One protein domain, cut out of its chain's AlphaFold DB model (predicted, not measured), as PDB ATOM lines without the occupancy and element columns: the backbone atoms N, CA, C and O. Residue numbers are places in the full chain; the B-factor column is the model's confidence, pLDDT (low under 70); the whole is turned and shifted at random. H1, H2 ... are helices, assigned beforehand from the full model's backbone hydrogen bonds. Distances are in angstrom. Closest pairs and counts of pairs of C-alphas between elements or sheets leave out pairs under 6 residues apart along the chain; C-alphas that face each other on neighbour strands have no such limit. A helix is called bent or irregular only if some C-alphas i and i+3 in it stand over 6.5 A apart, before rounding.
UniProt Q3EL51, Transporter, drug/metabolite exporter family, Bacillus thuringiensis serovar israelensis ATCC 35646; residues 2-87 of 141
ATOM      1  N   VAL A   2      47.077  27.543 -54.440       89.81
ATOM      2  CA  VAL A   2      46.770  28.954 -54.101       89.81
ATOM      3  C   VAL A   2      45.852  29.645 -55.122       89.81
ATOM      4  O   VAL A   2      44.851  30.227 -54.724       89.81
ATOM      5  N   ILE A   3      46.134  29.523 -56.427       93.50
ATOM      6  CA  ILE A   3      45.327  30.152 -57.494       93.50
ATOM      7  C   ILE A   3      43.884  29.630 -57.498       93.50
ATOM      8  O   ILE A   3      42.945  30.408 -57.601       93.50
ATOM      9  N   PHE A   4      43.701  28.318 -57.331       93.69
ATOM     10  CA  PHE A   4      42.372  27.707 -57.279       93.69
ATOM     11  C   PHE A   4      41.545  28.249 -56.105       93.69
ATOM     12  O   PHE A   4      40.420  28.700 -56.301       93.69
ATOM     13  N   ASN A   5      42.126  28.277 -54.900       91.88
ATOM     14  CA  ASN A   5      41.457  28.831 -53.722       91.88
ATOM     15  C   ASN A   5      41.145  30.321 -53.897       91.88
ATOM     16  O   ASN A   5      40.083  30.773 -53.484       91.88
ATOM     17  N   TYR A   6      42.048  31.075 -54.530       90.31
ATOM     18  CA  TYR A   6      41.838  32.489 -54.824       90.31
ATOM     19  C   TYR A   6      40.640  32.705 -55.756       90.31
ATOM     20  O   TYR A   6      39.735  33.457 -55.408       90.31
ATOM     21  N   ILE A   7      40.580  31.984 -56.880       92.75
ATOM     22  CA  ILE A   7      39.451  32.047 -57.823       92.75
ATOM     23  C   ILE A   7      38.138  31.698 -57.114       92.75
ATOM     24  O   ILE A   7      37.138  32.393 -57.279       92.75
ATOM     25  N   LEU A   8      38.149  30.655 -56.284       92.94
ATOM     26  CA  LEU A   8      36.975  30.218 -55.537       92.94
ATOM     27  C   LEU A   8      36.481  31.300 -54.564       92.94
ATOM     28  O   LEU A   8      35.286  31.580 -54.514       92.94
ATOM     29  N   VAL A   9      37.390  31.966 -53.847       90.00
ATOM     30  CA  VAL A   9      37.047  33.104 -52.978       90.00
ATOM     31  C   VAL A   9      36.494  34.273 -53.791       90.00
ATOM     32  O   VAL A   9      35.476  34.835 -53.395       90.00
ATOM     33  N   CYS A  10      37.104  34.615 -54.929       88.56
ATOM     34  CA  CYS A  10      36.621  35.686 -55.805       88.56
ATOM     35  C   CYS A  10      35.195  35.424 -56.299       88.56
ATOM     36  O   CYS A  10      34.365  36.329 -56.256       88.56
ATOM     37  N   ILE A  11      34.891  34.190 -56.712       89.81
ATOM     38  CA  ILE A  11      33.545  33.808 -57.154       89.81
ATOM     39  C   ILE A  11      32.554  33.917 -55.995       89.81
ATOM     40  O   ILE A  11      31.513  34.548 -56.151       89.81
ATOM     41  N   ILE A  12      32.876  33.352 -54.826       89.81
ATOM     42  CA  ILE A  12      31.982  33.378 -53.660       89.81
ATOM     43  C   ILE A  12      31.713  34.814 -53.205       89.81
ATOM     44  O   ILE A  12      30.563  35.185 -52.977       89.81
ATOM     45  N   PHE A  13      32.751  35.639 -53.065       84.69
ATOM     46  CA  PHE A  13      32.585  37.017 -52.605       84.69
ATOM     47  C   PHE A  13      31.895  37.886 -53.655       84.69
ATOM     48  O   PHE A  13      31.041  38.684 -53.289       84.69
ATOM     49  N   GLY A  14      32.193  37.695 -54.943       83.88
ATOM     50  CA  GLY A  14      31.532  38.425 -56.024       83.88
ATOM     51  C   GLY A  14      30.031  38.136 -56.102       83.88
ATOM     52  O   GLY A  14      29.233  39.061 -56.225       83.88
ATOM     53  N   THR A  15      29.620  36.871 -55.964       89.50
ATOM     54  CA  THR A  15      28.195  36.502 -56.010       89.50
ATOM     55  C   THR A  15      27.446  36.842 -54.728       89.50
ATOM     56  O   THR A  15      26.243  37.079 -54.787       89.50
ATOM     57  N   THR A  16      28.131  36.930 -53.582       91.00
ATOM     58  CA  THR A  16      27.491  37.209 -52.288       91.00
ATOM     59  C   THR A  16      26.702  38.520 -52.308       91.00
ATOM     60  O   THR A  16      25.528  38.503 -51.956       91.00
ATOM     61  N   PHE A  17      27.295  39.629 -52.765       89.44
ATOM     62  CA  PHE A  17      26.604  40.929 -52.834       89.44
ATOM     63  C   PHE A  17      25.399  40.886 -53.782       89.44
ATOM     64  O   PHE A  17      24.344  41.441 -53.499       89.44
ATOM     65  N   LEU A  18      25.516  40.169 -54.903       88.81
ATOM     66  CA  LEU A  18      24.401  39.998 -55.831       88.81
ATOM     67  C   LEU A  18      23.249  39.207 -55.191       88.81
ATOM     68  O   LEU A  18      22.096  39.613 -55.282       88.81
ATOM     69  N   THR A  19      23.548  38.092 -54.521       91.56
ATOM     70  CA  THR A  19      22.533  37.261 -53.859       91.56
ATOM     71  C   THR A  19      21.848  37.991 -52.705       91.56
ATOM     72  O   THR A  19      20.644  37.821 -52.519       91.56
ATOM     73  N   ILE A  20      22.582  38.805 -51.939       91.62
ATOM     74  CA  ILE A  20      22.003  39.620 -50.862       91.62
ATOM     75  C   ILE A  20      20.973  40.587 -51.444       91.62
ATOM     76  O   ILE A  20      19.821  40.567 -51.005       91.62
ATOM     77  N   LYS A  21      21.354  41.350 -52.475       90.56
ATOM     78  CA  LYS A  21      20.459  42.288 -53.154       90.56
ATOM     79  C   LYS A  21      19.212  41.604 -53.710       90.56
ATOM     80  O   LYS A  21      18.113  42.054 -53.408       90.56
ATOM     81  N   ILE A  22      19.367  40.481 -54.417       92.81
ATOM     82  CA  ILE A  22      18.233  39.693 -54.938       92.81
ATOM     83  C   ILE A  22      17.299  39.257 -53.801       92.81
ATOM     84  O   ILE A  22      16.082  39.335 -53.935       92.81
ATOM     85  N   GLY A  23      17.845  38.812 -52.665       91.12
ATOM     86  CA  GLY A  23      17.038  38.422 -51.509       91.12
ATOM     87  C   GLY A  23      16.248  39.590 -50.913       91.12
ATOM     88  O   GLY A  23      15.079  39.427 -50.571       91.12
ATOM     89  N   ILE A  24      16.869  40.767 -50.816       92.06
ATOM     90  CA  ILE A  24      16.220  41.992 -50.329       92.06
ATOM     91  C   ILE A  24      15.125  42.446 -51.307       92.06
ATOM     92  O   ILE A  24      14.017  42.751 -50.875       92.06
ATOM     93  N   GLU A  25      15.399  42.436 -52.613       90.88
ATOM     94  CA  GLU A  25      14.431  42.784 -53.665       90.88
ATOM     95  C   GLU A  25      13.255  41.799 -53.731       90.88
ATOM     96  O   GLU A  25      12.127  42.202 -53.998       90.88
ATOM     97  N   ALA A  26      13.483  40.525 -53.394       92.44
ATOM     98  CA  ALA A  26      12.429  39.526 -53.224       92.44
ATOM     99  C   ALA A  26      11.577  39.733 -51.949       92.44
ATOM    100  O   ALA A  26      10.670  38.946 -51.680       92.44
ATOM    101  N   GLY A  27      11.859  40.772 -51.154       90.19
ATOM    102  CA  GLY A  27      11.103  41.140 -49.958       90.19
ATOM    103  C   GLY A  27      11.626  40.535 -48.653       90.19
ATOM    104  O   GLY A  27      10.949  40.626 -47.628       90.19
ATOM    105  N   ALA A  28      12.812  39.914 -48.644       90.88
ATOM    106  CA  ALA A  28      13.382  39.388 -47.408       90.88
ATOM    107  C   ALA A  28      13.841  40.534 -46.483       90.88
ATOM    108  O   ALA A  28      14.652  41.367 -46.901       90.88
ATOM    109  N   PRO A  29      13.428  40.558 -45.200       92.94
ATOM    110  CA  PRO A  29      13.930  41.550 -44.256       92.94
ATOM    111  C   PRO A  29      15.461  41.414 -44.104       92.94
ATOM    112  O   PRO A  29      15.935  40.326 -43.753       92.94
ATOM    113  N   PRO A  30      16.261  42.477 -44.325       90.25
ATOM    114  CA  PRO A  30      17.711  42.350 -44.488       90.25
ATOM    115  C   PRO A  30      18.408  41.748 -43.268       90.25
ATOM    116  O   PRO A  30      19.203  40.816 -43.386       90.25
ATOM    117  N   LEU A  31      18.075  42.239 -42.071       92.12
ATOM    118  CA  LEU A  31      18.711  41.781 -40.839       92.12
ATOM    119  C   LEU A  31      18.316  40.336 -40.494       92.12
ATOM    120  O   LEU A  31      19.131  39.580 -39.970       92.12
ATOM    121  N   PHE A  32      17.091  39.935 -40.839       91.75
ATOM    122  CA  PHE A  32      16.622  38.562 -40.667       91.75
ATOM    123  C   PHE A  32      17.317  37.607 -41.645       91.75
ATOM    124  O   PHE A  32      17.805  36.555 -41.234       91.75
ATOM    125  N   SER A  33      17.448  38.009 -42.915       91.69
ATOM    126  CA  SER A  33      18.191  37.270 -43.943       91.69
ATOM    127  C   SER A  33      19.658  37.061 -43.542       91.69
ATOM    128  O   SER A  33      20.163  35.934 -43.558       91.69
ATOM    129  N   ALA A  34      20.328  38.120 -43.071       92.50
ATOM    130  CA  ALA A  34      21.677  38.022 -42.516       92.50
ATOM    131  C   ALA A  34      21.728  37.085 -41.298       92.50
ATOM    132  O   ALA A  34      22.609  36.225 -41.213       92.50
ATOM    133  N   GLY A  35      20.770  37.224 -40.376       92.62
ATOM    134  CA  GLY A  35      20.656  36.416 -39.166       92.62
ATOM    135  C   GLY A  35      20.574  34.921 -39.465       92.62
ATOM    136  O   GLY A  35      21.387  34.159 -38.946       92.62
ATOM    137  N   ILE A  36      19.669  34.504 -40.357       94.06
ATOM    138  CA  ILE A  36      19.541  33.102 -40.785       94.06
ATOM    139  C   ILE A  36      20.852  32.596 -41.383       94.06
ATOM    140  O   ILE A  36      21.327  31.525 -41.002       94.06
ATOM    141  N   ARG A  37      21.471  33.366 -42.286       92.31
ATOM    142  CA  ARG A  37      22.717  32.965 -42.952       92.31
ATOM    143  C   ARG A  37      23.832  32.676 -41.947       92.31
ATOM    144  O   ARG A  37      24.482  31.633 -42.027       92.31
ATOM    145  N   PHE A  38      24.048  33.578 -40.990       93.06
ATOM    146  CA  PHE A  38      25.096  33.413 -39.981       93.06
ATOM    147  C   PHE A  38      24.744  32.391 -38.904       93.06
ATOM    148  O   PHE A  38      25.637  31.703 -38.410       93.06
ATOM    149  N   PHE A  39      23.464  32.241 -38.576       93.94
ATOM    150  CA  PHE A  39      23.001  31.213 -37.655       93.94
ATOM    151  C   PHE A  39      23.240  29.808 -38.223       93.94
ATOM    152  O   PHE A  39      23.849  28.968 -37.557       93.94
ATOM    153  N   LEU A  40      22.869  29.576 -39.488       95.81
ATOM    154  CA  LEU A  40      23.145  28.320 -40.188       95.81
ATOM    155  C   LEU A  40      24.649  28.049 -40.298       95.81
ATOM    156  O   LEU A  40      25.092  26.937 -40.011       95.81
ATOM    157  N   ALA A  41      25.452  29.062 -40.638       93.25
ATOM    158  CA  ALA A  41      26.908  28.932 -40.668       93.25
ATOM    159  C   ALA A  41      27.481  28.530 -39.295       93.25
ATOM    160  O   ALA A  41      28.351  27.660 -39.221       93.25
ATOM    161  N   GLY A  42      26.962  29.110 -38.208       91.38
ATOM    162  CA  GLY A  42      27.317  28.745 -36.837       91.38
ATOM    163  C   GLY A  42      26.982  27.287 -36.508       91.38
ATOM    164  O   GLY A  42      27.835  26.571 -35.983       91.38
ATOM    165  N   ILE A  43      25.785  26.816 -36.874       92.94
ATOM    166  CA  ILE A  43      25.371  25.414 -36.690       92.94
ATOM    167  C   ILE A  43      26.288  24.464 -37.462       92.94
ATOM    168  O   ILE A  43      26.800  23.504 -36.886       92.94
ATOM    169  N   ILE A  44      26.535  24.741 -38.745       94.31
ATOM    170  CA  ILE A  44      27.417  23.923 -39.589       94.31
ATOM    171  C   ILE A  44      28.811  23.844 -38.963       94.31
ATOM    172  O   ILE A  44      29.387  22.760 -38.851       94.31
ATOM    173  N   LEU A  45      29.338  24.975 -38.495       90.62
ATOM    174  CA  LEU A  45      30.646  25.026 -37.858       90.62
ATOM    175  C   LEU A  45      30.685  24.201 -36.558       90.62
ATOM    176  O   LEU A  45      31.636  23.447 -36.349       90.62
ATOM    177  N   MET A  46      29.642  24.270 -35.723       88.56
ATOM    178  CA  MET A  46      29.518  23.432 -34.522       88.56
ATOM    179  C   MET A  46      29.494  21.934 -34.860       88.56
ATOM    180  O   MET A  46      30.179  21.148 -34.203       88.56
ATOM    181  N   ILE A  47      28.762  21.535 -35.908       91.25
ATOM    182  CA  ILE A  47      28.721  20.144 -36.383       91.25
ATOM    183  C   ILE A  47      30.115  19.689 -36.826       91.25
ATOM    184  O   ILE A  47      30.585  18.638 -36.390       91.25
ATOM    185  N   ILE A  48      30.818  20.494 -37.628       91.31
ATOM    186  CA  ILE A  48      32.171  20.174 -38.105       91.31
ATOM    187  C   ILE A  48      33.143  19.989 -36.933       91.31
ATOM    188  O   ILE A  48      33.945  19.053 -36.937       91.31
ATOM    189  N   PHE A  49      33.083  20.851 -35.915       88.56
ATOM    190  CA  PHE A  49      33.944  20.724 -34.740       88.56
ATOM    191  C   PHE A  49      33.626  19.485 -33.902       88.56
ATOM    192  O   PHE A  49      34.555  18.792 -33.478       88.56
ATOM    193  N   LYS A  50      32.338  19.161 -33.739       87.56
ATOM    194  CA  LYS A  50      31.897  17.925 -33.083       87.56
ATOM    195  C   LYS A  50      32.419  16.688 -33.820       87.56
ATOM    196  O   LYS A  50      32.971  15.792 -33.188       87.56
ATOM    197  N   LEU A  51      32.325  16.663 -35.154       90.88
ATOM    198  CA  LEU A  51      32.838  15.567 -35.988       90.88
ATOM    199  C   LEU A  51      34.364  15.429 -35.908       90.88
ATOM    200  O   LEU A  51      34.887  14.319 -35.880       90.88
ATOM    201  N   LYS A  52      35.090  16.548 -35.812       90.38
ATOM    202  CA  LYS A  52      36.552  16.566 -35.635       90.38
ATOM    203  C   LYS A  52      37.005  16.282 -34.195       90.38
ATOM    204  O   LYS A  52      38.201  16.385 -33.934       90.38
ATOM    205  N   ARG A  53      36.082  15.957 -33.275       82.75
ATOM    206  CA  ARG A  53      36.337  15.730 -31.839       82.75
ATOM    207  C   ARG A  53      37.154  16.851 -31.181       82.75
ATOM    208  O   ARG A  53      37.973  16.596 -30.306       82.75
ATOM    209  N   LYS A  54      36.956  18.096 -31.622       78.19
ATOM    210  CA  LYS A  54      37.605  19.262 -31.014       78.19
ATOM    211  C   LYS A  54      36.695  19.844 -29.942       78.19
ATOM    212  O   LYS A  54      35.559  20.216 -30.235       78.19
ATOM    213  N   GLU A  55      37.205  19.967 -28.722       72.62
ATOM    214  CA  GLU A  55      36.494  20.651 -27.646       72.62
ATOM    215  C   GLU A  55      36.538  22.164 -27.865       72.62
ATOM    216  O   GLU A  55      37.549  22.827 -27.653       72.62
ATOM    217  N   ILE A  56      35.426  22.714 -28.347       70.88
ATOM    218  CA  ILE A  56      35.270  24.153 -28.595       70.88
ATOM    219  C   ILE A  56      34.390  24.842 -27.553       70.88
ATOM    220  O   ILE A  56      34.518  26.051 -27.371       70.88
ATOM    221  N   MET A  57      33.540  24.083 -26.846       67.31
ATOM    222  CA  MET A  57      32.530  24.571 -25.896       67.31
ATOM    223  C   MET A  57      33.049  25.602 -24.872       67.31
ATOM    224  O   MET A  57      32.395  26.634 -24.715       67.31
ATOM    225  N   PRO A  58      34.218  25.411 -24.221       65.44
ATOM    226  CA  PRO A  58      34.709  26.383 -23.242       65.44
ATOM    227  C   PRO A  58      35.164  27.713 -23.868       65.44
ATOM    228  O   PRO A  58      35.250  28.724 -23.176       65.44
ATOM    229  N   HIS A  59      35.429  27.751 -25.176       70.69
ATOM    230  CA  HIS A  59      35.883  28.960 -25.863       70.69
ATOM    231  C   HIS A  59      34.742  29.763 -26.491       70.69
ATOM    232  O   HIS A  59      34.854  30.986 -26.560       70.69
ATOM    233  N   ILE A  60      33.637  29.123 -26.894       71.25
ATOM    234  CA  ILE A  60      32.526  29.767 -27.632       71.25
ATOM    235  C   ILE A  60      31.904  30.925 -26.840       71.25
ATOM    236  O   ILE A  60      31.583  31.964 -27.409       71.25
ATOM    237  N   PHE A  61      31.803  30.771 -25.517       77.50
ATOM    238  CA  PHE A  61      31.249  31.782 -24.609       77.50
ATOM    239  C   PHE A  61      32.300  32.747 -24.045       77.50
ATOM    240  O   PHE A  61      32.018  33.536 -23.142       77.50
ATOM    241  N   SER A  62      33.528  32.721 -24.568       87.19
ATOM    242  CA  SER A  62      34.534  33.706 -24.191       87.19
ATOM    243  C   SER A  62      34.069  35.104 -24.593       87.19
ATOM    244  O   SER A  62      33.744  35.351 -25.757       87.19
ATOM    245  N   LYS A  63      34.138  36.059 -23.654       88.31
ATOM    246  CA  LYS A  63      33.857  37.484 -23.914       88.31
ATOM    247  C   LYS A  63      34.618  38.008 -25.137       88.31
ATOM    248  O   LYS A  63      34.085  38.816 -25.888       88.31
ATOM    249  N   ARG A  64      35.840  37.512 -25.372       87.94
ATOM    250  CA  ARG A  64      36.668  37.882 -26.529       87.94
ATOM    251  C   ARG A  64      36.057  37.429 -27.854       87.94
ATOM    252  O   ARG A  64      36.068  38.200 -28.808       87.94
ATOM    253  N   ILE A  65      35.534  36.204 -27.918       88.00
ATOM    254  CA  ILE A  65      34.901  35.668 -29.131       88.00
ATOM    255  C   ILE A  65      33.568  36.367 -29.375       88.00
ATOM    256  O   ILE A  65      33.292  36.751 -30.506       88.00
ATOM    257  N   MET A  66      32.790  36.611 -28.321       88.50
ATOM    258  CA  MET A  66      31.534  37.348 -28.434       88.50
ATOM    259  C   MET A  66      31.761  38.780 -28.935       88.50
ATOM    260  O   MET A  66      31.082  39.220 -29.858       88.50
ATOM    261  N   TYR A  67      32.772  39.476 -28.405       91.62
ATOM    262  CA  TYR A  67      33.152  40.809 -28.874       91.62
ATOM    263  C   TYR A  67      33.645  40.792 -30.327       91.62
ATOM    264  O   TYR A  67      33.208  41.602 -31.139       91.62
ATOM    265  N   ALA A  68      34.509  39.837 -30.685       90.50
ATOM    266  CA  ALA A  68      34.990  39.689 -32.055       90.50
ATOM    267  C   ALA A  68      33.846  39.386 -33.034       90.50
ATOM    268  O   ALA A  68      33.768  40.013 -34.083       90.50
ATOM    269  N   GLY A  69      32.930  38.479 -32.685       91.31
ATOM    270  CA  GLY A  69      31.751  38.168 -33.493       91.31
ATOM    271  C   GLY A  69      30.811  39.365 -33.632       91.31
ATOM    272  O   GLY A  69      30.317  39.633 -34.726       91.31
ATOM    273  N   PHE A  70      30.612  40.137 -32.563       92.25
ATOM    274  CA  PHE A  70      29.799  41.347 -32.614       92.25
ATOM    275  C   PHE A  70      30.419  42.416 -33.529       92.25
ATOM    276  O   PHE A  70      29.759  42.907 -34.441       92.25
ATOM    277  N   CYS A  71      31.698  42.747 -33.340       91.38
ATOM    278  CA  CYS A  71      32.351  43.811 -34.104       91.38
ATOM    279  C   CYS A  71      32.668  43.411 -35.551       91.38
ATOM    280  O   CYS A  71      32.426  44.197 -36.459       91.38
ATOM    281  N   LEU A  72      33.224  42.215 -35.774       89.94
ATOM    282  CA  LEU A  72      33.700  41.794 -37.097       89.94
ATOM    283  C   LEU A  72      32.591  41.196 -37.960       89.94
ATOM    284  O   LEU A  72      32.639  41.355 -39.179       89.94
ATOM    285  N   THR A  73      31.612  40.521 -37.354       91.56
ATOM    286  CA  THR A  73      30.534  39.857 -38.097       91.56
ATOM    287  C   THR A  73      29.244  40.657 -38.037       91.56
ATOM    288  O   THR A  73      28.780  41.125 -39.072       91.56
ATOM    289  N   PHE A  74      28.661  40.835 -36.847       92.94
ATOM    290  CA  PHE A  74      27.346  41.466 -36.729       92.94
ATOM    291  C   PHE A  74      27.371  42.899 -37.256       92.94
ATOM    292  O   PHE A  74      26.634  43.207 -38.181       92.94
ATOM    293  N   MET A  75      28.260  43.753 -36.746       92.69
ATOM    294  CA  MET A  75      28.293  45.164 -37.136       92.69
ATOM    295  C   MET A  75      28.626  45.345 -38.624       92.69
ATOM    296  O   MET A  75      27.964  46.121 -39.314       92.69
ATOM    297  N   THR A  76      29.593  44.579 -39.137       90.31
ATOM    298  CA  THR A  76      30.001  44.623 -40.549       90.31
ATOM    299  C   THR A  76      28.869  44.205 -41.484       90.31
ATOM    300  O   THR A  76      28.510  44.947 -42.396       90.31
ATOM    301  N   PHE A  77      28.279  43.027 -41.265       91.44
ATOM    302  CA  PHE A  77      27.280  42.493 -42.189       91.44
ATOM    303  C   PHE A  77      25.886  43.081 -41.968       91.44
ATOM    304  O   PHE A  77      25.152  43.214 -42.940       91.44
ATOM    305  N   ALA A  78      25.521  43.490 -40.750       92.94
ATOM    306  CA  ALA A  78      24.276  44.223 -40.521       92.94
ATOM    307  C   ALA A  78      24.288  45.556 -41.276       92.94
ATOM    308  O   ALA A  78      23.328  45.860 -41.976       92.94
ATOM    309  N   SER A  79      25.396  46.305 -41.204       92.31
ATOM    310  CA  SER A  79      25.555  47.551 -41.962       92.31
ATOM    311  C   SER A  79      25.525  47.300 -43.471       92.31
ATOM    312  O   SER A  79      24.880  48.052 -44.196       92.31
ATOM    313  N   LEU A  80      26.161  46.219 -43.941       91.81
ATOM    314  CA  LEU A  80      26.150  45.841 -45.354       91.81
ATOM    315  C   LEU A  80      24.728  45.551 -45.854       91.81
ATOM    316  O   LEU A  80      24.264  46.210 -46.780       91.81
ATOM    317  N   TYR A  81      24.014  44.625 -45.206       93.44
ATOM    318  CA  TYR A  81      22.641  44.265 -45.576       93.44
ATOM    319  C   TYR A  81      21.692  45.459 -45.470       93.44
ATOM    320  O   TYR A  81      20.791  45.612 -46.289       93.44
ATOM    321  N   TRP A  82      21.900  46.328 -44.478       93.00
ATOM    322  CA  TRP A  82      21.131  47.557 -44.358       93.00
ATOM    323  C   TRP A  82      21.385  48.498 -45.536       93.00
ATOM    324  O   TRP A  82      20.429  49.026 -46.102       93.00
ATOM    325  N   SER A  83      22.653  48.687 -45.916       91.06
ATOM    326  CA  SER A  83      23.048  49.562 -47.021       91.06
ATOM    327  C   SER A  83      22.529  49.069 -48.368       91.06
ATOM    328  O   SER A  83      22.040  49.878 -49.150       91.06
ATOM    329  N   GLU A  84      22.529  47.754 -48.613       90.06
ATOM    330  CA  GLU A  84      22.065  47.157 -49.872       90.06
ATOM    331  C   GLU A  84      20.571  47.370 -50.153       90.06
ATOM    332  O   GLU A  84      20.126  47.178 -51.281       90.06
ATOM    333  N   GLN A  85      19.783  47.851 -49.189       91.06
ATOM    334  CA  GLN A  85      18.430  48.350 -49.467       91.06
ATOM    335  C   GLN A  85      18.444  49.624 -50.322       91.06
ATOM    336  O   GLN A  85      17.532  49.847 -51.110       91.06
ATOM    337  N   TYR A  86      19.486  50.444 -50.186       89.25
ATOM    338  CA  TYR A  86      19.575  51.785 -50.767       89.25
ATOM    339  C   TYR A  86      20.572  51.882 -51.925       89.25
ATOM    340  O   TYR A  86      20.488  52.811 -52.721       89.25
ATOM    341  N   ILE A  87      21.520  50.947 -52.022       88.56
ATOM    342  CA  ILE A  87      22.562  50.940 -53.059       88.56
ATOM    343  C   ILE A  87      22.518  49.666 -53.904       88.56
ATOM    344  O   ILE A  87      21.929  48.659 -53.506       88.56
TER     345      ILE A  87
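What this domain is: This is residues 2 to 87 of the 141 residues of the protein "Transporter, drug/metabolite exporter family" of Bacillus thuringiensis serovar israelensis ATCC 35646 (UniProt Q3EL51). Three long helices, H1, H2 and H4, come together near one corner and splay apart from it like the legs of a loose tripod, with the last turns of H1, the first turns of H2 and the last turns of H4 at the corner. H2 and H4 form an open V whose far ends are bridged by residues 52 to 62, which hold the short H3, while residues 2 to 16 of H1 stick out as a free arm. The printed part has 86 residues with four named helices, in the order H1, H2, H3, H4, and no named strand; the class is all helix. The whole is loose, with a radius of gyration of the C-alphas of 15.4 A, and spans 41 by 34 by 20 A.

Where its parts are: H1, residues 2 to 25, begins with C-alpha 2 at (46.770, 28.954, -54.101) and is 35.2 A long from first to last C-alpha. It is neither bent nor irregular, but only just: C-alphas 14 and 17 are 6.4 A apart. H2, residues 30 to 51, begins with C-alpha 30 at (17.711, 42.350, -44.488) and is 31.9 A long. H3 is residues 57 to 60. H4, residues 63 to 83, is 28.2 A long and ends with C-alpha 83 at (23.048, 49.562, -47.021). It too is neither bent nor irregular, but only just: C-alphas 72 and 75 are 6.4 A apart.

How they stand to each other: H1 and H2 are close but not clearly touching; their closest C-alphas, those of Ile 24 and Pro 30, are 6.0 A apart. They run opposite ways at a steep tilt of 39 degrees. H1 and H4 are also close but not clearly touching, with the C-alphas of Ile 20 and Tyr 81 closest at 7.1 A. They run the same way at a steep tilt of 59 degrees. H2 touches H4 with residues 30 to 34 alone, and H4 touches H2 with residues 77 to 82 alone; the closest C-alphas are those of Pro 30 and Tyr 81, 5.4 A apart. H2 and H4 run opposite ways at a tilt of 38 degrees, only just steep. H3 and H4 are close but not clearly touching, the closest C-alphas being those of His 59 and Ile 65 at 7.5 A. H3 is apart from H1 and from H2. In H2 every O i to N i+4 pair is within hydrogen-bond range, in H1 18 of 20 and in H4 15 of 17; H3 is too short for such a pair, and its 1 O i to N i+3 pair is not within range.

The domain as a whole: The two C-alphas farthest apart are those of Arg 53 and Tyr 86, at 44.0 A. The printed part has no cut, and its three links are tight. The mean pLDDT of the printed part is 89.1, and residues 57 to 58 are under 70.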